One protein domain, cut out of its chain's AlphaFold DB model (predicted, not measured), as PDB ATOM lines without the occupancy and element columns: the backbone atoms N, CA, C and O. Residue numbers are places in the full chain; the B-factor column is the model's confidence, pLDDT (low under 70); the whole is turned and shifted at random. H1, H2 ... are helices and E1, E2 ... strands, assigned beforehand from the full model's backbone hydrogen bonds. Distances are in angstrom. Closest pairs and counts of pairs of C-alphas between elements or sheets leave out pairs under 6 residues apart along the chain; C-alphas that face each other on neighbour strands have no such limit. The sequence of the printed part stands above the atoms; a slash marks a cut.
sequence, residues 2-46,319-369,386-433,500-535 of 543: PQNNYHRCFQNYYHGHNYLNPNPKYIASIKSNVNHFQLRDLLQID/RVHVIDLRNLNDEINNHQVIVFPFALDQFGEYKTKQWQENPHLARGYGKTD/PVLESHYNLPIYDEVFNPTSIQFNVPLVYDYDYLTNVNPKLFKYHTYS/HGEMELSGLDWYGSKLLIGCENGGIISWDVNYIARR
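What this domain is: This is residues 2 to 46, 319 to 369, 386 to 433 and 500 to 535 of the 543 residues of the protein "DUF2415 domain-containing protein" of Candida tenuis (strain ATCC 10573 / BCRC 21748 / CBS 615 / JCM 9827 / NBRC 10315 / NRRL Y-1498 / VKM Y-70) (UniProt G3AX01). With little regular structure, a twisted sheet, E6 E1 E10 E9 E8, has H1 over one face, running across E6, E1 and E10; a smaller sheet, E3 E4 E7, with H3 on it, lies to one side. Both are antiparallel; three helices and ten strands, class mixed, hold 71 of 180 printed residues. The whole is compact, radius of gyration of the C-alphas 16.8 A, spanning 54 by 48 by 37 A.

Where its parts are: E1 is residues 25-27, from C-alpha (195.076, 227.338, 232.344), E2 43-45, E3 319-324, E4 336-339, H1 342-357, 23.1 A long, H2 359-362, E5 388-391, E6 393-395, E7 413-415, H3 416-422, E8 505-511, E9 514-519, E10 524-528, ending at (190.063, 221.266, 237.094).

How they stand to each other: H1 is on the large sheet, across its strands, height 9.5 A. In the meander E8 E9 E10, antiparallel strands in turn, N 517 and O 525 are 2.9 A apart. H1 and H3 have every O i to N i+4 pair within hydrogen-bond range.

The domain as a whole: Three cuts span 24.2, 23.2 and 16.7 A. Links E1-E2, E3-E4 and E6-E7 are long. 29 residues are under pLDDT 70.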
ATOM      1  N   PRO A   2     178.644 235.475 253.640       33.84
ATOM      2  CA  PRO A   2     179.979 235.544 253.055       33.84
ATOM      3  C   PRO A   2     179.911 236.386 251.774       33.84
ATOM      4  O   PRO A   2     178.899 236.346 251.077       33.84
ATOM      5  N   GLN A   3     180.951 237.176 251.497       34.81
ATOM      6  CA  GLN A   3     181.098 237.926 250.247       34.81
ATOM      7  C   GLN A   3     180.838 236.999 249.049       34.81
ATOM      8  O   GLN A   3     181.415 235.917 248.978       34.81
ATOM      9  N   ASN A   4     179.976 237.420 248.119       43.06
ATOM     10  CA  ASN A   4     179.856 236.778 246.812       43.06
ATOM     11  C   ASN A   4     181.234 236.825 246.141       43.06
ATOM     12  O   ASN A   4     181.648 237.880 245.662       43.06
ATOM     13  N   ASN A   5     181.951 235.701 246.127       54.16
ATOM     14  CA  ASN A   5     183.179 235.553 245.357       54.16
ATOM     15  C   ASN A   5     182.804 235.565 243.871       54.16
ATOM     16  O   ASN A   5     182.460 234.535 243.292       54.16
ATOM     17  N   TYR A   6     182.812 236.748 243.261       67.75
ATOM     18  CA  TYR A   6     182.672 236.890 241.820       67.75
ATOM     19  C   TYR A   6     183.945 236.362 241.156       67.75
ATOM     20  O   TYR A   6     185.007 236.970 241.260       67.75
ATOM     21  N   HIS A   7     183.852 235.211 240.496       77.44
ATOM     22  CA  HIS A   7     184.957 234.651 239.726       77.44
ATOM     23  C   HIS A   7     184.818 235.075 238.257       77.44
ATOM     24  O   HIS A   7     183.834 234.722 237.611       77.44
ATOM     25  N   ARG A   8     185.821 235.783 237.715       83.50
ATOM     26  CA  ARG A   8     185.810 236.338 236.340       83.50
ATOM     27  C   ARG A   8     185.581 235.315 235.227       83.50
ATOM     28  O   ARG A   8     185.184 235.687 234.130       83.50
ATOM     29  N   CYS A   9     185.893 234.049 235.484       86.88
ATOM     30  CA  CYS A   9     185.777 232.979 234.501       86.88
ATOM     31  C   CYS A   9     184.332 232.578 234.194       86.88
ATOM     32  O   CYS A   9     184.096 231.969 233.152       86.88
ATOM     33  N   PHE A  10     183.374 232.933 235.048       87.75
ATOM     34  CA  PHE A  10     181.962 232.650 234.839       87.75
ATOM     35  C   PHE A  10     181.218 233.966 234.465       87.75
ATOM     36  O   PHE A  10     181.630 235.030 234.922       87.75
ATOM     37  N   GLN A  11     180.127 233.909 233.667       80.75
ATOM     38  CA  GLN A  11     179.128 235.000 233.467       80.75
ATOM     39  C   GLN A  11     177.836 234.964 234.353       80.75
ATOM     40  O   GLN A  11     177.236 233.912 234.550       80.75
ATOM     41  N   ASN A  12     177.385 236.141 234.828       59.84
ATOM     42  CA  ASN A  12     176.449 236.464 235.937       59.84
ATOM     43  C   ASN A  12     175.129 235.660 236.150       59.84
ATOM     44  O   ASN A  12     174.096 236.299 236.241       59.84
ATOM     45  N   TYR A  13     175.117 234.328 236.331       56.44
ATOM     46  CA  TYR A  13     173.899 233.535 236.688       56.44
ATOM     47  C   TYR A  13     174.202 232.176 237.410       56.44
ATOM     48  O   TYR A  13     173.513 231.174 237.281       56.44
ATOM     49  N   TYR A  14     175.258 232.137 238.229       58.41
ATOM     50  CA  TYR A  14     176.151 230.982 238.456       58.41
ATOM     51  C   TYR A  14     175.687 229.683 239.147       58.41
ATOM     52  O   TYR A  14     175.506 229.640 240.368       58.41
ATOM     53  N   HIS A  15     175.868 228.566 238.426       67.19
ATOM     54  CA  HIS A  15     176.201 227.246 238.995       67.19
ATOM     55  C   HIS A  15     177.565 226.685 238.549       67.19
ATOM     56  O   HIS A  15     178.015 225.691 239.112       67.19
ATOM     57  N   GLY A  16     178.274 227.310 237.597       72.69
ATOM     58  CA  GLY A  16     179.561 226.811 237.079       72.69
ATOM     59  C   GLY A  16     180.621 226.494 238.140       72.69
ATOM     60  O   GLY A  16     181.274 225.453 238.064       72.69
ATOM     61  N   HIS A  17     180.731 227.320 239.185       76.44
ATOM     62  CA  HIS A  17     181.661 227.093 240.298       76.44
ATOM     63  C   HIS A  17     181.318 225.854 241.145       76.44
ATOM     64  O   HIS A  17     182.195 225.338 241.836       76.44
ATOM     65  N   ASN A  18     180.084 225.337 241.070       78.12
ATOM     66  CA  ASN A  18     179.706 224.071 241.706       78.12
ATOM     67  C   ASN A  18     180.337 222.864 241.006       78.12
ATOM     68  O   ASN A  18     180.341 221.765 241.557       78.12
ATOM     69  N   TYR A  19     180.856 223.050 239.790       80.56
ATOM     70  CA  TYR A  19     181.355 221.972 238.939       80.56
ATOM     71  C   TYR A  19     182.821 222.157 238.561       80.56
ATOM     72  O   TYR A  19     183.563 221.182 238.496       80.56
ATOM     73  N   LEU A  20     183.249 223.395 238.335       87.62
ATOM     74  CA  LEU A  20     184.544 223.746 237.772       87.62
ATOM     75  C   LEU A  20     185.295 224.703 238.704       87.62
ATOM     76  O   LEU A  20     184.704 225.606 239.293       87.62
ATOM     77  N   ASN A  21     186.609 224.529 238.830       88.31
ATOM     78  CA  ASN A  21     187.451 225.468 239.566       88.31
ATOM     79  C   ASN A  21     187.589 226.793 238.799       88.31
ATOM     80  O   ASN A  21     187.609 226.787 237.573       88.31
ATOM     81  N   PRO A  22     187.758 227.939 239.475       87.81
ATOM     82  CA  PRO A  22     187.759 229.238 238.804       87.81
ATOM     83  C   PRO A  22     189.069 229.594 238.075       87.81
ATOM     84  O   PRO A  22     189.154 230.679 237.506       87.81
ATOM     85  N   ASN A  23     190.075 228.710 238.084       86.62
ATOM     86  CA  ASN A  23     191.443 228.993 237.633       86.62
ATOM     87  C   ASN A  23     191.876 228.090 236.458       86.62
ATOM     88  O   ASN A  23     192.784 227.270 236.625       86.62
ATOM     89  N   PRO A  24     191.234 228.187 235.280       91.69
ATOM     90  CA  PRO A  24     191.683 227.460 234.100       91.69
ATOM     91  C   PRO A  24     193.061 227.934 233.633       91.69
ATOM     92  O   PRO A  24     193.450 229.094 233.827       91.69
ATOM     93  N   LYS A  25     193.784 227.033 232.962       92.06
ATOM     94  CA  LYS A  25     195.076 227.338 232.344       92.06
ATOM     95  C   LYS A  25     195.061 227.072 230.845       92.06
ATOM     96  O   LYS A  25     194.338 226.192 230.378       92.06
ATOM     97  N   TYR A  26     195.888 227.809 230.113       94.00
ATOM     98  CA  TYR A  26     196.019 227.732 228.665       94.00
ATOM     99  C   TYR A  26     197.450 227.426 228.237       94.00
ATOM    100  O   TYR A  26     198.394 228.082 228.672       94.00
ATOM    101  N   ILE A  27     197.601 226.458 227.342       94.19
ATOM    102  CA  ILE A  27     198.873 226.077 226.738       94.19
ATOM    103  C   ILE A  27     198.825 226.522 225.281       94.19
ATOM    104  O   ILE A  27     198.199 225.872 224.444       94.19
ATOM    105  N   ALA A  28     199.448 227.665 224.999       92.19
ATOM    106  CA  ALA A  28     199.456 228.273 223.673       92.19
ATOM    107  C   ALA A  28     200.400 227.543 222.698       92.19
ATOM    108  O   ALA A  28     201.241 226.724 223.089       92.19
ATOM    109  N   SER A  29     200.264 227.869 221.412       88.56
ATOM    110  CA  SER A  29     201.159 227.426 220.334       88.56
ATOM    111  C   SER A  29     201.261 225.908 220.119       88.56
ATOM    112  O   SER A  29     202.197 225.452 219.463       88.56
ATOM    113  N   ILE A  30     200.300 225.118 220.609       92.69
ATOM    114  CA  ILE A  30     200.221 223.676 220.317       92.69
ATOM    115  C   ILE A  30     199.970 223.455 218.820       92.69
ATOM    116  O   ILE A  30     200.664 222.659 218.184       92.69
ATOM    117  N   LYS A  31     199.032 224.227 218.250       91.06
ATOM    118  CA  LYS A  31     198.657 224.249 216.830       91.06
ATOM    119  C   LYS A  31     198.220 222.874 216.330       91.06
ATOM    120  O   LYS A  31     198.730 222.380 215.328       91.06
ATOM    121  N   SER A  32     197.295 222.249 217.059       92.44
ATOM    122  CA  SER A  32     196.757 220.943 216.669       92.44
ATOM    123  C   SER A  32     196.017 221.025 215.326       92.44
ATOM    124  O   SER A  32     195.355 222.017 215.046       92.44
ATOM    125  N   ASN A  33     196.118 220.004 214.478       91.12
ATOM    126  CA  ASN A  33     195.492 219.982 213.156       91.12
ATOM    127  C   ASN A  33     194.399 218.929 213.090       91.12
ATOM    128  O   ASN A  33     194.632 217.775 213.458       91.12
ATOM    129  N   VAL A  34     193.262 219.288 212.504       93.06
ATOM    130  CA  VAL A  34     192.215 218.330 212.175       93.06
ATOM    131  C   VAL A  34     192.210 218.103 210.674       93.06
ATOM    132  O   VAL A  34     192.101 219.027 209.876       93.06
ATOM    133  N   ASN A  35     192.333 216.846 210.259       89.81
ATOM    134  CA  ASN A  35     192.447 216.531 208.836       89.81
ATOM    135  C   ASN A  35     191.112 216.078 208.211       89.81
ATOM    136  O   ASN A  35     191.080 215.680 207.043       89.81
ATOM    137  N   HIS A  36     190.022 216.095 208.984       92.94
ATOM    138  CA  HIS A  36     188.662 215.828 208.522       92.94
ATOM    139  C   HIS A  36     187.633 216.541 209.399       92.94
ATOM    140  O   HIS A  36     187.576 216.303 210.600       92.94
ATOM    141  N   PHE A  37     186.778 217.360 208.790       91.19
ATOM    142  CA  PHE A  37     185.908 218.303 209.504       91.19
ATOM    143  C   PHE A  37     184.903 217.670 210.492       91.19
ATOM    144  O   PHE A  37     184.393 218.352 211.378       91.19
ATOM    145  N   GLN A  38     184.591 216.378 210.353       95.12
ATOM    146  CA  GLN A  38     183.697 215.662 211.281       95.12
ATOM    147  C   GLN A  38     184.444 214.892 212.382       95.12
ATOM    148  O   GLN A  38     183.844 214.593 213.408       95.12
ATOM    149  N   LEU A  39     185.726 214.557 212.191       96.31
ATOM    150  CA  LEU A  39     186.471 213.665 213.090       96.31
ATOM    151  C   LEU A  39     187.345 214.502 214.018       96.31
ATOM    152  O   LEU A  39     188.429 214.938 213.636       96.31
ATOM    153  N   ARG A  40     186.825 214.784 215.215       96.12
ATOM    154  CA  ARG A  40     187.387 215.798 216.121       96.12
ATOM    155  C   ARG A  40     187.684 215.260 217.521       96.12
ATOM    156  O   ARG A  40     187.652 216.018 218.475       96.12
ATOM    157  N   ASP A  41     187.932 213.960 217.651       95.81
ATOM    158  CA  ASP A  41     188.424 213.331 218.887       95.81
ATOM    159  C   ASP A  41     189.934 213.051 218.753       95.81
ATOM    160  O   ASP A  41     190.378 211.905 218.708       95.81
ATOM    161  N   LEU A  42     190.717 214.121 218.546       96.81
ATOM    162  CA  LEU A  42     192.151 214.080 218.206       96.81
ATOM    163  C   LEU A  42     193.055 214.583 219.340       96.81
ATOM    164  O   LEU A  42     194.165 215.059 219.092       96.81
ATOM    165  N   LEU A  43     192.582 214.465 220.578       96.69
ATOM    166  CA  LEU A  43     193.346 214.691 221.799       96.69
ATOM    167  C   LEU A  43     193.111 213.491 222.713       96.69
ATOM    168  O   LEU A  43     191.964 213.206 223.039       96.69
ATOM    169  N   GLN A  44     194.174 212.787 223.100       96.88
ATOM    170  CA  GLN A  44     194.087 211.649 224.021       96.88
ATOM    171  C   GLN A  44     195.203 211.683 225.045       96.88
ATOM    172  O   GLN A  44     196.284 212.201 224.766       96.88
ATOM    173  N   ILE A  45     194.945 211.124 226.221       95.69
ATOM    174  CA  ILE A  45     195.867 211.211 227.348       95.69
ATOM    175  C   ILE A  45     196.230 209.822 227.852       95.69
ATOM    176  O   ILE A  45     195.360 209.016 228.186       95.69
ATOM    177  N   ASP A  46     197.531 209.579 227.974       94.06
ATOM    178  CA  ASP A  46     198.050 208.450 228.738       94.06
ATOM    179  C   ASP A  46     197.763 208.696 230.226       94.06
ATOM    180  O   ASP A  46     198.299 209.622 230.841       94.06
ATOM    181  N   ARG A 319     182.459 225.386 221.761       97.62
ATOM    182  CA  ARG A 319     181.524 225.196 222.878       97.62
ATOM    183  C   ARG A 319     181.566 223.762 223.384       97.62
ATOM    184  O   ARG A 319     181.420 222.822 222.605       97.62
ATOM    185  N   VAL A 320     181.758 223.600 224.690       98.12
ATOM    186  CA  VAL A 320     181.737 222.306 225.382       98.12
ATOM    187  C   VAL A 320     180.719 222.362 226.507       98.12
ATOM    188  O   VAL A 320     180.826 223.162 227.431       98.12
ATOM    189  N   HIS A 321     179.723 221.496 226.416       97.06
ATOM    190  CA  HIS A 321     178.660 221.340 227.392       97.06
ATOM    191  C   HIS A 321     179.199 220.537 228.574       97.06
ATOM    192  O   HIS A 321     179.882 219.537 228.362       97.06
ATOM    193  N   VAL A 322     178.879 220.947 229.800       94.44
ATOM    194  CA  VAL A 322     179.248 220.276 231.052       94.44
ATOM    195  C   VAL A 322     177.972 219.867 231.771       94.44
ATOM    196  O   VAL A 322     177.258 220.712 232.310       94.44
ATOM    197  N   ILE A 323     177.691 218.568 231.766       92.88
ATOM    198  CA  ILE A 323     176.446 217.977 232.248       92.88
ATOM    199  C   ILE A 323     176.717 217.243 233.558       92.88
ATOM    200  O   ILE A 323     177.555 216.342 233.613       92.88
ATOM    201  N   ASP A 324     175.992 217.624 234.609       89.62
ATOM    202  CA  ASP A 324     175.977 216.913 235.887       89.62
ATOM    203  C   ASP A 324     174.904 215.821 235.849       89.62
ATOM    204  O   ASP A 324     173.709 216.114 235.862       89.62
ATOM    205  N   LEU A 325     175.321 214.555 235.830       89.44
ATOM    206  CA  LEU A 325     174.409 213.414 235.700       89.44
ATOM    207  C   LEU A 325     173.525 213.205 236.938       89.44
ATOM    208  O   LEU A 325     172.585 212.416 236.899       89.44
ATOM    209  N   ARG A 326     173.802 213.911 238.039       84.75
ATOM    210  CA  ARG A 326     172.976 213.877 239.256       84.75
ATOM    211  C   ARG A 326     171.744 214.777 239.146       84.75
ATOM    212  O   ARG A 326     170.810 214.617 239.923       84.75
ATOM    213  N   ASN A 327     171.740 215.695 238.177       80.81
ATOM    214  CA  ASN A 327     170.725 216.731 237.997       80.81
ATOM    215  C   ASN A 327     170.126 216.681 236.579       80.81
ATOM    216  O   ASN A 327     170.094 217.690 235.883       80.81
ATOM    217  N   LEU A 328     169.660 215.506 236.143       82.94
ATOM    218  CA  LEU A 328     169.102 215.296 234.795       82.94
ATOM    219  C   LEU A 328     167.608 215.658 234.653       82.94
ATOM    220  O   LEU A 328     167.014 215.352 233.627       82.94
ATOM    221  N   ASN A 329     166.972 216.261 235.663       67.50
ATOM    222  CA  ASN A 329     165.516 216.465 235.656       67.50
ATOM    223  C   ASN A 329     165.062 217.531 234.625       67.50
ATOM    224  O   ASN A 329     165.594 218.639 234.576       67.50
ATOM    225  N   ASP A 330     164.030 217.173 233.850       58.47
ATOM    226  CA  ASP A 330     163.722 217.601 232.469       58.47
ATOM    227  C   ASP A 330     162.933 218.919 232.249       58.47
ATOM    228  O   ASP A 330     162.313 219.080 231.199       58.47
ATOM    229  N   GLU A 331     162.923 219.904 233.153       52.88
ATOM    230  CA  GLU A 331     162.130 221.134 232.891       52.88
ATOM    231  C   GLU A 331     162.940 222.335 232.382       52.88
ATOM    232  O   GLU A 331     162.389 223.208 231.711       52.88
ATOM    233  N   ILE A 332     164.254 222.388 232.632       56.97
ATOM    234  CA  ILE A 332     165.120 223.485 232.176       56.97
ATOM    235  C   ILE A 332     166.487 222.905 231.798       56.97
ATOM    236  O   ILE A 332     167.138 222.276 232.630       56.97
ATOM    237  N   ASN A 333     166.952 223.151 230.565       66.50
ATOM    238  CA  ASN A 333     168.334 222.874 230.151       66.50
ATOM    239  C   ASN A 333     169.294 223.779 230.955       66.50
ATOM    240  O   ASN A 333     169.670 224.859 230.501       66.50
ATOM    241  N   ASN A 334     169.644 223.362 232.174       73.62
ATOM    242  CA  ASN A 334     170.393 224.154 233.160       73.62
ATOM    243  C   ASN A 334     171.873 223.739 233.263       73.62
ATOM    244  O   ASN A 334     172.522 223.873 234.305       73.62
ATOM    245  N   HIS A 335     172.425 223.160 232.198       88.62
ATOM    246  CA  HIS A 335     173.837 222.799 232.176       88.62
ATOM    247  C   HIS A 335     174.707 223.994 231.778       88.62
ATOM    248  O   HIS A 335     174.254 224.986 231.200       88.62
ATOM    249  N   GLN A 336     175.989 223.894 232.115       90.88
ATOM    250  CA  GLN A 336     176.968 224.945 231.859       90.88
ATOM    251  C   GLN A 336     177.680 224.674 230.541       90.88
ATOM    252  O   GLN A 336     177.884 223.522 230.161       90.88
ATOM    253  N   VAL A 337     178.091 225.729 229.849       94.69
ATOM    254  CA  VAL A 337     178.805 225.636 228.579       94.69
ATOM    255  C   VAL A 337     180.100 226.425 228.685       94.69
ATOM    256  O   VAL A 337     180.094 227.633 228.921       94.69
ATOM    257  N   ILE A 338     181.218 225.725 228.508       95.88
ATOM    258  CA  ILE A 338     182.536 226.334 228.354       95.88
ATOM    259  C   ILE A 338     182.654 226.826 226.911       95.88
ATOM    260  O   ILE A 338     182.342 226.077 225.984       95.88
ATOM    261  N   VAL A 339     183.107 228.061 226.716       96.00
ATOM    262  CA  VAL A 339     183.267 228.683 225.399       96.00
ATOM    263  C   VAL A 339     184.728 229.014 225.107       96.00
ATOM    264  O   VAL A 339     185.495 229.325 226.015       96.00
ATOM    265  N   PHE A 340     185.111 228.976 223.831       95.31
ATOM    266  CA  PHE A 340     186.499 229.116 223.389       95.31
ATOM    267  C   PHE A 340     186.640 230.215 222.332       95.31
ATOM    268  O   PHE A 340     186.642 229.931 221.129       95.31
ATOM    269  N   PRO A 341     186.740 231.487 222.757       94.50
ATOM    270  CA  PRO A 341     186.933 232.593 221.837       94.50
ATOM    271  C   PRO A 341     188.341 232.560 221.242       94.50
ATOM    272  O   PRO A 341     189.317 232.310 221.947       94.50
ATOM    273  N   PHE A 342     188.480 232.922 219.970       93.31
ATOM    274  CA  PHE A 342     189.784 233.095 219.322       93.31
ATOM    275  C   PHE A 342     190.664 234.131 220.033       93.31
ATOM    276  O   PHE A 342     191.883 233.990 220.090       93.31
ATOM    277  N   ALA A 343     190.041 235.129 220.664       92.50
ATOM    278  CA  ALA A 343     190.731 236.107 221.494       92.50
ATOM    279  C   ALA A 343     191.554 235.474 222.634       92.50
ATOM    280  O   ALA A 343     192.569 236.045 223.032       92.50
ATOM    281  N   LEU A 344     191.162 234.296 223.137       92.94
ATOM    282  CA  LEU A 344     191.934 233.567 224.144       92.94
ATOM    283  C   LEU A 344     193.266 233.060 223.577       92.94
ATOM    284  O   LEU A 344     194.290 233.139 224.255       92.94
ATOM    285  N   ASP A 345     193.272 232.588 222.329       93.19
ATOM    286  CA  ASP A 345     194.500 232.155 221.659       93.19
ATOM    287  C   ASP A 345     195.431 233.342 221.396       93.19
ATOM    288  O   ASP A 345     196.611 233.299 221.742       93.19
ATOM    289  N   GLN A 346     194.875 234.461 220.920       92.19
ATOM    290  CA  GLN A 346     195.620 235.710 220.736       92.19
ATOM    291  C   GLN A 346     196.240 236.212 222.053       92.19
ATOM    292  O   GLN A 346     197.401 236.632 222.078       92.19
ATOM    293  N   PHE A 347     195.491 236.132 223.158       92.31
ATOM    294  CA  PHE A 347     195.987 236.434 224.499       92.31
ATOM    295  C   PHE A 347     197.125 235.491 224.917       92.31
ATOM    296  O   PHE A 347     198.164 235.953 225.398       92.31
ATOM    297  N   GLY A 348     196.958 234.181 224.714       91.88
ATOM    298  CA  GLY A 348     197.959 233.169 225.055       91.88
ATOM    299  C   GLY A 348     199.278 233.351 224.302       91.88
ATOM    300  O   GLY A 348     200.351 233.310 224.910       91.88
ATOM    301  N   GLU A 349     199.206 233.618 222.999       91.50
ATOM    302  CA  GLU A 349     200.363 233.916 222.146       91.50
ATOM    303  C   GLU A 349     201.071 235.205 222.593       91.50
ATOM    304  O   GLU A 349     202.295 235.237 222.765       91.50
ATOM    305  N   TYR A 350     200.307 236.264 222.878       90.88
ATOM    306  CA  TYR A 350     200.855 237.521 223.385       90.88
ATOM    307  C   TYR A 350     201.581 237.340 224.730       90.88
ATOM    308  O   TYR A 350     202.716 237.800 224.894       90.88
ATOM    309  N   LYS A 351     200.960 236.636 225.685       87.81
ATOM    310  CA  LYS A 351     201.535 236.382 227.016       87.81
ATOM    311  C   LYS A 351     202.773 235.485 226.936       87.81
ATOM    312  O   LYS A 351     203.771 235.765 227.598       87.81
ATOM    313  N   THR A 352     202.753 234.475 226.065       88.81
ATOM    314  CA  THR A 352     203.916 233.623 225.769       88.81
ATOM    315  C   THR A 352     205.091 234.447 225.260       88.81
ATOM    316  O   THR A 352     206.199 234.322 225.782       88.81
ATOM    317  N   LYS A 353     204.855 235.347 224.299       89.19
ATOM    318  CA  LYS A 353     205.895 236.234 223.770       89.19
ATOM    319  C   LYS A 353     206.487 237.139 224.858       89.19
ATOM    320  O   LYS A 353     207.706 237.246 224.959       89.19
ATOM    321  N   GLN A 354     205.650 237.726 225.719       86.69
ATOM    322  CA  GLN A 354     206.116 238.533 226.857       86.69
ATOM    323  C   GLN A 354     207.031 237.739 227.803       86.69
ATOM    324  O   GLN A 354     208.040 238.265 228.270       86.69
ATOM    325  N   TRP A 355     206.702 236.475 228.080       85.75
ATOM    326  CA  TRP A 355     207.506 235.604 228.943       85.75
ATOM    327  C   TRP A 355     208.797 235.125 228.276       85.75
ATOM    328  O   TRP A 355     209.806 234.962 228.954       85.75
ATOM    329  N   GLN A 356     208.803 234.939 226.954       85.19
ATOM    330  CA  GLN A 356     210.029 234.663 226.199       85.19
ATOM    331  C   GLN A 356     210.990 235.859 226.225       85.19
ATOM    332  O   GLN A 356     212.190 235.671 226.412       85.19
ATOM    333  N   GLU A 357     210.465 237.079 226.088       87.56
ATOM    334  CA  GLU A 357     211.247 238.320 226.159       87.56
ATOM    335  C   GLU A 357     211.710 238.635 227.592       87.56
ATOM    336  O   GLU A 357     212.818 239.127 227.786       87.56
ATOM    337  N   ASN A 358     210.892 238.316 228.604       83.81
ATOM    338  CA  ASN A 358     211.170 238.583 230.017       83.81
ATOM    339  C   ASN A 358     210.912 237.335 230.890       83.81
ATOM    340  O   ASN A 358     209.898 237.268 231.592       83.81
ATOM    341  N   PRO A 359     211.840 236.358 230.925       79.12
ATOM    342  CA  PRO A 359     211.623 235.069 231.594       79.12
ATOM    343  C   PRO A 359     211.338 235.145 233.098       79.12
ATOM    344  O   PRO A 359     210.746 234.232 233.667       79.12
ATOM    345  N   HIS A 360     211.721 236.240 233.761       78.38
ATOM    346  CA  HIS A 360     211.391 236.470 235.169       78.38
ATOM    347  C   HIS A 360     209.879 236.546 235.429       78.38
ATOM    348  O   HIS A 360     209.454 236.196 236.529       78.38
ATOM    349  N   LEU A 361     209.075 236.936 234.432       74.12
ATOM    350  CA  LEU A 361     207.611 236.984 234.524       74.12
ATOM    351  C   LEU A 361     206.963 235.590 234.560       74.12
ATOM    352  O   LEU A 361     205.828 235.465 235.011       74.12
ATOM    353  N   ALA A 362     207.683 234.554 234.115       71.06
ATOM    354  CA  ALA A 362     207.227 233.162 234.095       71.06
ATOM    355  C   ALA A 362     207.592 232.379 235.373       71.06
ATOM    356  O   ALA A 362     207.282 231.189 235.485       71.06
ATOM    357  N   ARG A 363     208.281 233.006 236.342       66.88
ATOM    358  CA  ARG A 363     208.686 232.343 237.594       66.88
ATOM    359  C   ARG A 363     207.452 231.830 238.344       66.88
ATOM    360  O   ARG A 363     206.532 232.591 238.613       66.88
ATOM    361  N   GLY A 364     207.453 230.538 238.681       61.81
ATOM    362  CA  GLY A 364     206.314 229.849 239.309       61.81
ATOM    363  C   GLY A 364     205.312 229.218 238.329       61.81
ATOM    364  O   GLY A 364     204.453 228.459 238.764       61.81
ATOM    365  N   TYR A 365     205.457 229.456 237.019       63.25
ATOM    366  CA  TYR A 365     204.558 228.959 235.963       63.25
ATOM    367  C   TYR A 365     205.277 228.155 234.865       63.25
ATOM    368  O   TYR A 365     204.782 228.032 233.743       63.25
ATOM    369  N   GLY A 366     206.441 227.590 235.200       54.94
ATOM    370  CA  GLY A 366     207.244 226.779 234.283       54.94
ATOM    371  C   GLY A 366     208.384 227.542 233.607       54.94
ATOM    372  O   GLY A 366     208.421 227.649 232.386       54.94
ATOM    373  N   LYS A 367     209.336 228.040 234.410       47.72
ATOM    374  CA  LYS A 367     210.761 228.159 234.051       47.72
ATOM    375  C   LYS A 367     211.599 228.229 235.335       47.72
ATOM    376  O   LYS A 367     211.561 229.240 236.036       47.72
ATOM    377  N   THR A 368     212.350 227.178 235.659       39.94
ATOM    378  CA  THR A 368     213.425 227.244 236.663       39.94
ATOM    379  C   THR A 368     214.743 227.481 235.942       39.94
ATOM    380  O   THR A 368     215.151 226.658 235.131       39.94
ATOM    381  N   ASP A 369     215.343 228.641 236.208       41.28
ATOM    382  CA  ASP A 369     216.722 229.051 235.927       41.28
ATOM    383  C   ASP A 369     217.466 228.291 234.807       41.28
ATOM    384  O   ASP A 369     218.123 227.278 235.046       41.28
ATOM    385  N   PRO A 386     215.199 215.068 217.383       66.44
ATOM    386  CA  PRO A 386     213.759 215.289 217.461       66.44
ATOM    387  C   PRO A 386     213.459 216.777 217.660       66.44
ATOM    388  O   PRO A 386     214.105 217.459 218.459       66.44
ATOM    389  N   VAL A 387     212.471 217.289 216.922       82.19
ATOM    390  CA  VAL A 387     212.002 218.669 217.084       82.19
ATOM    391  C   VAL A 387     211.305 218.767 218.438       82.19
ATOM    392  O   VAL A 387     210.267 218.143 218.646       82.19
ATOM    393  N   LEU A 388     211.899 219.534 219.351       90.44
ATOM    394  CA  LEU A 388     211.351 219.826 220.672       90.44
ATOM    395  C   LEU A 388     210.785 221.246 220.679       90.44
ATOM    396  O   LEU A 388     211.483 222.197 220.322       90.44
ATOM    397  N   GLU A 389     209.538 221.388 221.112       92.38
ATOM    398  CA  GLU A 389     208.875 222.678 221.280       92.38
ATOM    399  C   GLU A 389     208.532 222.906 222.748       92.38
ATOM    400  O   GLU A 389     207.880 222.084 223.384       92.38
ATOM    401  N   SER A 390     208.983 224.027 223.303       90.31
ATOM    402  CA  SER A 390     208.697 224.396 224.687       90.31
ATOM    403  C   SER A 390     207.421 225.227 224.792       90.31
ATOM    404  O   SER A 390     207.209 226.150 224.007       90.31
ATOM    405  N   HIS A 391     206.628 224.964 225.826       90.81
ATOM    406  CA  HIS A 391     205.356 225.629 226.082       90.81
ATOM    407  C   HIS A 391     205.279 226.164 227.517       90.81
ATOM    408  O   HIS A 391     205.998 225.720 228.413       90.81
ATOM    409  N   TYR A 392     204.364 227.108 227.738       86.44
ATOM    410  CA  TYR A 392     204.013 227.611 229.065       86.44
ATOM    411  C   TYR A 392     202.589 227.202 229.427       86.44
ATOM    412  O   TYR A 392     201.705 227.199 228.572       86.44
ATOM    413  N   ASN A 393     202.361 226.902 230.707       87.44
ATOM    414  CA  ASN A 393     201.028 226.636 231.236       87.44
ATOM    415  C   ASN A 393     200.446 227.924 231.831       87.44
ATOM    416  O   ASN A 393     200.597 228.202 233.024       87.44
ATOM    417  N   LEU A 394     199.855 228.754 230.978       88.38
ATOM    418  CA  LEU A 394     199.497 230.130 231.301       88.38
ATOM    419  C   LEU A 394     198.234 230.182 232.167       88.38
ATOM    420  O   LEU A 394     197.199 229.668 231.746       88.38
ATOM    421  N   PRO A 395     198.242 230.860 233.327       88.06
ATOM    422  CA  PRO A 395     196.995 231.175 234.007       88.06
ATOM    423  C   PRO A 395     196.204 232.201 233.179       88.06
ATOM    424  O   PRO A 395     196.761 233.217 232.734       88.06
ATOM    425  N   ILE A 396     194.914 231.922 232.966       90.25
ATOM    426  CA  ILE A 396     194.004 232.791 232.199       90.25
ATOM    427  C   ILE A 396     193.547 233.975 233.064       90.25
ATOM    428  O   ILE A 396     193.631 235.130 232.642       90.25
ATOM    429  N   TYR A 397     193.151 233.679 234.306       86.44
ATOM    430  CA  TYR A 397     192.790 234.648 235.341       86.44
ATOM    431  C   TYR A 397     193.740 234.440 236.525       86.44
ATOM    432  O   TYR A 397     193.743 233.370 237.129       86.44
ATOM    433  N   ASP A 398     194.587 235.425 236.824       72.75
ATOM    434  CA  ASP A 398     195.606 235.334 237.882       72.75
ATOM    435  C   ASP A 398     195.503 236.523 238.841       72.75
ATOM    436  O   ASP A 398     196.373 237.388 238.907       72.75
ATOM    437  N   GLU A 399     194.383 236.611 239.558       63.47
ATOM    438  CA  GLU A 399     194.188 237.666 240.562       63.47
ATOM    439  C   GLU A 399     194.945 237.386 241.864       63.47
ATOM    440  O   GLU A 399     195.263 238.315 242.603       63.47
ATOM    441  N   VAL A 400     195.225 236.112 242.153       60.69
ATOM    442  CA  VAL A 400     195.699 235.673 243.472       60.69
ATOM    443  C   VAL A 400     197.222 235.673 243.571       60.69
ATOM    444  O   VAL A 400     197.754 236.064 244.608       60.69
ATOM    445  N   PHE A 401     197.941 235.247 242.527       61.91
ATOM    446  CA  PHE A 401     199.394 235.071 242.605       61.91
ATOM    447  C   PHE A 401     200.164 236.200 241.924       61.91
ATOM    448  O   PHE A 401     201.250 236.553 242.384       61.91
ATOM    449  N   ASN A 402     199.616 236.793 240.860       66.69
ATOM    450  CA  ASN A 402     200.238 237.935 240.196       66.69
ATOM    451  C   ASN A 402     199.195 238.956 239.696       66.69
ATOM    452  O   ASN A 402     198.939 239.036 238.492       66.69
ATOM    453  N   PRO A 403     198.641 239.798 240.590       62.66
ATOM    454  CA  PRO A 403     197.605 240.775 240.239       62.66
ATOM    455  C   PRO A 403     198.078 241.844 239.241       62.66
ATOM    456  O   PRO A 403     197.254 242.525 238.641       62.66
ATOM    457  N   THR A 404     199.393 241.992 239.049       66.50
ATOM    458  CA  THR A 404     199.998 242.888 238.049       66.50
ATOM    459  C   THR A 404     200.207 242.236 236.679       66.50
ATOM    460  O   THR A 404     200.623 242.906 235.737       66.50
ATOM    461  N   SER A 405     199.955 240.927 236.551       74.25
ATOM    462  CA  SER A 405     200.002 240.222 235.271       74.25
ATOM    463  C   SER A 405     198.804 240.602 234.410       74.25
ATOM    464  O   SER A 405     197.697 240.768 234.915       74.25
ATOM    465  N   ILE A 406     199.006 240.668 233.095       79.81
ATOM    466  CA  ILE A 406     197.912 240.859 232.140       79.81
ATOM    467  C   ILE A 406     197.006 239.619 232.192       79.81
ATOM    468  O   ILE A 406     197.475 238.471 232.112       79.81
ATOM    469  N   GLN A 407     195.708 239.865 232.344       84.44
ATOM    470  CA  GLN A 407     194.677 238.843 232.496       84.44
ATOM    471  C   GLN A 407     193.739 238.845 231.297       84.44
ATOM    472  O   GLN A 407     193.545 239.871 230.644       84.44
ATOM    473  N   PHE A 408     193.117 237.701 231.039       89.38
ATOM    474  CA  PHE A 408     192.010 237.651 230.100       89.38
ATOM    475  C   PHE A 408     190.755 238.257 230.747       89.38
ATOM    476  O   PHE A 408     190.504 238.071 231.939       89.38
ATOM    477  N   ASN A 409     189.972 239.009 229.977       85.75
ATOM    478  CA  ASN A 409     188.857 239.816 230.489       85.75
ATOM    479  C   ASN A 409     187.468 239.284 230.101       85.75
ATOM    480  O   ASN A 409     186.459 239.849 230.516       85.75
ATOM    481  N   VAL A 410     187.409 238.207 229.323       88.69
ATOM    482  CA  VAL A 410     186.161 237.590 228.877       88.69
ATOM    483  C   VAL A 410     185.889 236.348 229.729       88.69
ATOM    484  O   VAL A 410     186.790 235.514 229.843       88.69
ATOM    485  N   PRO A 411     184.688 236.178 230.312       91.75
ATOM    486  CA  PRO A 411     184.294 234.919 230.940       91.75
ATOM    487  C   PRO A 411     184.287 233.765 229.938       91.75
ATOM    488  O   PRO A 411     183.982 233.961 228.763       91.75
ATOM    489  N   LEU A 412     184.594 232.555 230.400       93.88
ATOM    490  CA  LEU A 412     184.684 231.358 229.558       93.88
ATOM    491  C   LEU A 412     183.596 230.330 229.862       93.88
ATOM    492  O   LEU A 412     183.544 229.307 229.191       93.88
ATOM    493  N   VAL A 413     182.727 230.575 230.840       93.69
ATOM    494  CA  VAL A 413     181.641 229.659 231.200       93.69
ATOM    495  C   VAL A 413     180.336 230.431 231.327       93.69
ATOM    496  O   VAL A 413     180.251 231.414 232.069       93.69
ATOM    497  N   TYR A 414     179.329 229.962 230.599       92.56
ATOM    498  CA  TYR A 414     178.002 230.561 230.506       92.56
ATOM    499  C   TYR A 414     176.937 229.487 230.703       92.56
ATOM    500  O   TYR A 414     177.181 228.302 230.464       92.56
ATOM    501  N   ASP A 415     175.733 229.907 231.067       90.31
ATOM    502  CA  ASP A 415     174.578 229.018 231.046       90.31
ATOM    503  C   ASP A 415     174.181 228.679 229.610       90.31
ATOM    504  O   ASP A 415     174.259 229.513 228.699       90.31
ATOM    505  N   TYR A 416     173.692 227.455 229.425       91.94
ATOM    506  CA  TYR A 416     173.134 227.013 228.155       91.94
ATOM    507  C   TYR A 416     172.050 227.961 227.621       91.94
ATOM    508  O   TYR A 416     172.093 228.343 226.449       91.94
ATOM    509  N   ASP A 417     171.103 228.362 228.474       90.19
ATOM    510  CA  ASP A 417     169.979 229.217 228.083       90.19
ATOM    511  C   ASP A 417     170.456 230.581 227.571       90.19
ATOM    512  O   ASP A 417     170.028 231.040 226.512       90.19
ATOM    513  N   TYR A 418     171.449 231.175 228.239       91.06
ATOM    514  CA  TYR A 418     172.043 232.435 227.802       91.06
ATOM    515  C   TYR A 418     172.660 232.318 226.403       91.06
ATOM    516  O   TYR A 418     172.401 233.151 225.534       91.06
ATOM    517  N   LEU A 419     173.438 231.262 226.148       92.38
ATOM    518  CA  LEU A 419     174.060 231.035 224.839       92.38
ATOM    519  C   LEU A 419     173.079 230.612 223.744       92.38
ATOM    520  O   LEU A 419     173.461 230.617 222.575       92.38
ATOM    521  N   THR A 420     171.859 230.217 224.093       92.00
ATOM    522  CA  THR A 420     170.869 229.731 223.125       92.00
ATOM    523  C   THR A 420     169.842 230.815 222.811       92.00
ATOM    524  O   THR A 420     169.597 231.123 221.647       92.00
ATOM    525  N   ASN A 421     169.293 231.440 223.851       90.56
ATOM    526  CA  ASN A 421     168.121 232.306 223.765       90.56
ATOM    527  C   ASN A 421     168.441 233.795 223.952       90.56
ATOM    528  O   ASN A 421     167.689 234.634 223.460       90.56
ATOM    529  N   VAL A 422     169.555 234.143 224.609       91.94
ATOM    530  CA  VAL A 422     169.918 235.548 224.883       91.94
ATOM    531  C   VAL A 422     170.994 236.058 223.924       91.94
ATOM    532  O   VAL A 422     170.798 237.072 223.256       91.94
ATOM    533  N   ASN A 423     172.132 235.366 223.825       90.75
ATOM    534  CA  ASN A 423     173.252 235.776 222.979       90.75
ATOM    535  C   ASN A 423     173.925 234.590 222.256       90.75
ATOM    536  O   ASN A 423     175.047 234.194 222.587       90.75
ATOM    537  N   PRO A 424     173.286 234.047 221.203       88.19
ATOM    538  CA  PRO A 424     173.830 232.921 220.445       88.19
ATOM    539  C   PRO A 424     175.072 233.243 219.613       88.19
ATOM    540  O   PRO A 424     175.785 232.326 219.201       88.19
ATOM    541  N   LYS A 425     175.374 234.524 219.382       88.50
ATOM    542  CA  LYS A 425     176.514 234.996 218.576       88.50
ATOM    543  C   LYS A 425     177.530 235.753 219.435       88.50
ATOM    544  O   LYS A 425     178.063 236.769 218.995       88.50
ATOM    545  N   LEU A 426     177.788 235.231 220.636       89.25
ATOM    546  CA  LEU A 426     178.545 235.862 221.721       89.25
ATOM    547  C   LEU A 426     179.825 236.596 221.282       89.25
ATOM    548  O   LEU A 426     180.039 237.732 221.696       89.25
ATOM    549  N   PHE A 427     180.645 235.981 220.424       88.75
ATOM    550  CA  PHE A 427     181.943 236.528 219.999       88.75
ATOM    551  C   PHE A 427     181.970 237.066 218.573       88.75
ATOM    552  O   PHE A 427     183.037 237.365 218.031       88.75
ATOM    553  N   LYS A 428     180.806 237.230 217.939       85.75
ATOM    554  CA  LYS A 428     180.763 237.782 216.591       85.75
ATOM    555  C   LYS A 428     181.301 239.215 216.625       85.75
ATOM    556  O   LYS A 428     180.753 240.058 217.326       85.75
ATOM    557  N   TYR A 429     182.352 239.470 215.845       79.81
ATOM    558  CA  TYR A 429     183.101 240.738 215.809       79.81
ATOM    559  C   TYR A 429     183.940 241.042 217.058       79.81
ATOM    560  O   TYR A 429     184.431 242.158 217.208       79.81
ATOM    561  N   HIS A 430     184.130 240.068 217.946       80.00
ATOM    562  CA  HIS A 430     185.049 240.214 219.063       80.00
ATOM    563  C   HIS A 430     186.490 240.019 218.579       80.00
ATOM    564  O   HIS A 430     186.807 239.039 217.908       80.00
ATOM    565  N   THR A 431     187.375 240.945 218.934       73.12
ATOM    566  CA  THR A 431     188.803 240.872 218.612       73.12
ATOM    567  C   THR A 431     189.600 241.177 219.865       73.12
ATOM    568  O   THR A 431     189.272 242.112 220.596       73.12
ATOM    569  N   TYR A 432     190.656 240.402 220.111       79.50
ATOM    570  CA  TYR A 432     191.571 240.707 221.199       79.50
ATOM    571  C   TYR A 432     192.348 241.991 220.902       79.50
ATOM    572  O   TYR A 432     192.963 242.135 219.844       79.50
ATOM    573  N   SER A 433     192.361 242.905 221.868       77.06
ATOM    574  CA  SER A 433     193.233 244.074 221.867       77.06
ATOM    575  C   SER A 433     194.085 244.021 223.136       77.06
ATOM    576  O   SER A 433     193.515 244.075 224.227       77.06
ATOM    577  N   HIS A 500     182.825 232.985 213.616       89.00
ATOM    578  CA  HIS A 500     182.195 234.024 214.447       89.00
ATOM    579  C   HIS A 500     182.934 234.319 215.768       89.00
ATOM    580  O   HIS A 500     182.296 234.554 216.790       89.00
ATOM    581  N   GLY A 501     184.269 234.326 215.731       91.12
ATOM    582  CA  GLY A 501     185.116 234.613 216.891       91.12
ATOM    583  C   GLY A 501     185.309 233.433 217.847       91.12
ATOM    584  O   GLY A 501     186.003 233.593 218.844       91.12
ATOM    585  N   GLU A 502     184.749 232.256 217.554       94.56
ATOM    586  CA  GLU A 502     184.940 231.013 218.313       94.56
ATOM    587  C   GLU A 502     185.867 230.051 217.557       94.56
ATOM    588  O   GLU A 502     185.713 229.859 216.350       94.56
ATOM    589  N   MET A 503     186.824 229.438 218.254       94.81
ATOM    590  CA  MET A 503     187.753 228.470 217.656       94.81
ATOM    591  C   MET A 503     187.059 227.146 217.336       94.81
ATOM    592  O   MET A 503     186.138 226.734 218.033       94.81
ATOM    593  N   GLU A 504     187.530 226.429 216.321       96.06
ATOM    594  CA  GLU A 504     187.125 225.035 216.113       96.06
ATOM    595  C   GLU A 504     187.805 224.112 217.134       96.06
ATOM    596  O   GLU A 504     188.946 224.345 217.539       96.06
ATOM    597  N   LEU A 505     187.110 223.061 217.573       97.06
ATOM    598  CA  LEU A 505     187.646 222.106 218.550       97.06
ATOM    599  C   LEU A 505     188.322 220.931 217.850       97.06
ATOM    600  O   LEU A 505     187.820 220.431 216.847       97.06
ATOM    601  N   SER A 506     189.446 220.461 218.390       96.81
ATOM    602  CA  SER A 506     190.187 219.315 217.847       96.81
ATOM    603  C   SER A 506     190.048 218.038 218.670       96.81
ATOM    604  O   SER A 506     190.274 216.957 218.129       96.81
ATOM    605  N   GLY A 507     189.673 218.139 219.946       96.88
ATOM    606  CA  GLY A 507     189.491 216.996 220.839       96.88
ATOM    607  C   GLY A 507     189.300 217.415 222.286       96.88
ATOM    608  O   GLY A 507     189.550 218.565 222.651       96.88
ATOM    609  N   LEU A 508     188.854 216.475 223.115       97.50
ATOM    610  CA  LEU A 508     188.809 216.640 224.562       97.50
ATOM    611  C   LEU A 508     189.014 215.296 225.253       97.50
ATOM    612  O   LEU A 508     188.582 214.266 224.740       97.50
ATOM    613  N   ASP A 509     189.643 215.323 226.422       97.25
ATOM    614  CA  ASP A 509     189.872 214.126 227.229       97.25
ATOM    615  C   ASP A 509     190.076 214.482 228.709       97.25
ATOM    616  O   ASP A 509     190.279 215.646 229.075       97.25
ATOM    617  N   TRP A 510     190.008 213.471 229.569       95.06
ATOM    618  CA  TRP A 510     190.154 213.599 231.013       95.06
ATOM    619  C   TRP A 510     191.508 213.080 231.490       95.06
ATOM    620  O   TRP A 510     191.978 212.029 231.062       95.06
ATOM    621  N   TYR A 511     192.098 213.782 232.454       92.31
ATOM    622  CA  TYR A 511     193.239 213.312 233.231       92.31
ATOM    623  C   TYR A 511     192.996 213.555 234.719       92.31
ATOM    624  O   TYR A 511     193.069 214.687 235.207       92.31
ATOM    625  N   GLY A 512     192.669 212.494 235.459       88.19
ATOM    626  CA  GLY A 512     192.264 212.605 236.860       88.19
ATOM    627  C   GLY A 512     191.081 213.570 237.046       88.19
ATOM    628  O   GLY A 512     189.959 213.280 236.636       88.19
ATOM    629  N   SER A 513     191.329 214.720 237.682       86.38
ATOM    630  CA  SER A 513     190.353 215.803 237.894       86.38
ATOM    631  C   SER A 513     190.262 216.823 236.767       86.38
ATOM    632  O   SER A 513     189.415 217.714 236.827       86.38
ATOM    633  N   LYS A 514     191.171 216.751 235.796       91.19
ATOM    634  CA  LYS A 514     191.375 217.782 234.786       91.19
ATOM    635  C   LYS A 514     190.690 217.393 233.494       91.19
ATOM    636  O   LYS A 514     190.930 216.313 232.964       91.19
ATOM    637  N   LEU A 515     189.889 218.308 232.976       95.31
ATOM    638  CA  LEU A 515     189.408 218.291 231.607       95.31
ATOM    639  C   LEU A 515     190.419 219.026 230.728       95.31
ATOM    640  O   LEU A 515     190.781 220.165 231.031       95.31
ATOM    641  N   LEU A 516     190.864 218.389 229.649       97.19
ATOM    642  CA  LEU A 516     191.688 219.014 228.624       97.19
ATOM    643  C   LEU A 516     190.894 219.153 227.334       97.19
ATOM    644  O   LEU A 516     190.204 218.224 226.924       97.19
ATOM    645  N   ILE A 517     190.994 220.318 226.697       97.69
ATOM    646  CA  ILE A 517     190.255 220.647 225.474       97.69
ATOM    647  C   ILE A 517     191.228 221.269 224.480       97.69
ATOM    648  O   ILE A 517     191.839 222.300 224.763       97.69
ATOM    649  N   GLY A 518     191.386 220.627 223.327       97.25
ATOM    650  CA  GLY A 518     192.231 221.083 222.232       97.25
ATOM    651  C   GLY A 518     191.447 221.913 221.222       97.25
ATOM    652  O   GLY A 518     190.302 221.593 220.892       97.25
ATOM    653  N   CYS A 519     192.081 222.968 220.710       95.75
ATOM    654  CA  CYS A 519     191.545 223.797 219.634       95.75
ATOM    655  C   CYS A 519     192.336 223.579 218.338       95.75
ATOM    656  O   CYS A 519     193.569 223.480 218.347       95.75
ATOM    657  N   GLU A 520     191.634 223.523 217.207       94.81
ATOM    658  CA  GLU A 520     192.261 223.445 215.891       94.81
ATOM    659  C   GLU A 520     193.061 224.723 215.611       94.81
ATOM    660  O   GLU A 520     192.576 225.839 215.781       94.81
ATOM    661  N   ASN A 521     194.321 224.547 215.213       92.00
ATOM    662  CA  ASN A 521     195.338 225.577 215.011       92.00
ATOM    663  C   ASN A 521     195.594 226.504 216.220       92.00
ATOM    664  O   ASN A 521     196.365 227.453 216.080       92.00
ATOM    665  N   GLY A 522     195.016 226.207 217.387       92.56
ATOM    666  CA  GLY A 522     195.192 226.937 218.642       92.56
ATOM    667  C   GLY A 522     195.899 226.103 219.713       92.56
ATOM    668  O   GLY A 522     196.678 225.189 219.421       92.56
ATOM    669  N   GLY A 523     195.642 226.440 220.972       94.50
ATOM    670  CA  GLY A 523     196.216 225.797 222.150       94.50
ATOM    671  C   GLY A 523     195.361 224.690 222.767       94.50
ATOM    672  O   GLY A 523     194.365 224.230 222.202       94.50
ATOM    673  N   ILE A 524     195.771 224.275 223.965       96.69
ATOM    674  CA  ILE A 524     195.028 223.355 224.833       96.69
ATOM    675  C   ILE A 524     194.638 224.094 226.110       96.69
ATOM    676  O   ILE A 524     195.470 224.734 226.751       96.69
ATOM    677  N   ILE A 525     193.377 223.974 226.507       95.50
ATOM    678  CA  ILE A 525     192.883 224.466 227.794       95.50
ATOM    679  C   ILE A 525     192.847 223.302 228.765       95.50
ATOM    680  O   ILE A 525     192.406 222.214 228.407       95.50
ATOM    681  N   SER A 526     193.294 223.545 229.992       93.38
ATOM    682  CA  SER A 526     193.160 222.605 231.102       93.38
ATOM    683  C   SER A 526     192.291 223.213 232.196       93.38
ATOM    684  O   SER A 526     192.473 224.374 232.583       93.38
ATOM    685  N   TRP A 527     191.331 222.428 232.678       91.81
ATOM    686  CA  TRP A 527     190.333 222.875 233.636       91.81
ATOM    687  C   TRP A 527     190.094 221.819 234.712       91.81
ATOM    688  O   TRP A 527     189.663 220.708 234.420       91.81
ATOM    689  N   ASP A 528     190.344 222.161 235.972       89.75
ATOM    690  CA  ASP A 528     190.063 221.266 237.094       89.75
ATOM    691  C   ASP A 528     188.579 221.271 237.489       89.75
ATOM    692  O   ASP A 528     187.962 222.327 237.654       89.75
ATOM    693  N   VAL A 529     188.027 220.086 237.734       87.25
ATOM    694  CA  VAL A 529     186.710 219.913 238.360       87.25
ATOM    695  C   VAL A 529     186.772 220.328 239.830       87.25
ATOM    696  O   VAL A 529     187.686 219.957 240.571       87.25
ATOM    697  N   ASN A 530     185.757 221.059 240.286       85.94
ATOM    698  CA  ASN A 530     185.599 221.429 241.687       85.94
ATOM    699  C   ASN A 530     184.978 220.276 242.492       85.94
ATOM    700  O   ASN A 530     183.796 220.285 242.839       85.94
ATOM    701  N   TYR A 531     185.784 219.265 242.815       77.69
ATOM    702  CA  TYR A 531     185.323 218.118 243.603       77.69
ATOM    703  C   TYR A 531     184.823 218.488 244.999       77.69
ATOM    704  O   TYR A 531     183.982 217.776 245.537       77.69
ATOM    705  N   ILE A 532     185.335 219.569 245.599       78.00
ATOM    706  CA  ILE A 532     184.919 220.002 246.939       78.00
ATOM    707  C   ILE A 532     183.466 220.473 246.897       78.00
ATOM    708  O   ILE A 532     182.663 220.000 247.699       78.00
ATOM    709  N   ALA A 533     183.116 221.335 245.938       77.25
ATOM    710  CA  ALA A 533     181.743 221.805 245.768       77.25
ATOM    711  C   ALA A 533     180.782 220.689 245.327       77.25
ATOM    712  O   ALA A 533     179.602 220.727 245.661       77.25
ATOM    713  N   ARG A 534     181.285 219.655 244.638       77.56
ATOM    714  CA  ARG A 534     180.488 218.487 244.236       77.56
ATOM    715  C   ARG A 534     180.262 217.459 245.353       77.56
ATOM    716  O   ARG A 534     179.557 216.484 245.094       77.56
ATOM    717  N   ARG A 535     180.814 217.620 246.565       68.75
ATOM    718  CA  ARG A 535     180.546 216.687 247.676       68.75
ATOM    719  C   ARG A 535     179.095 216.818 248.138       68.75
ATOM    720  O   ARG A 535     178.710 217.836 248.704       68.75
TER     721      ARG A 535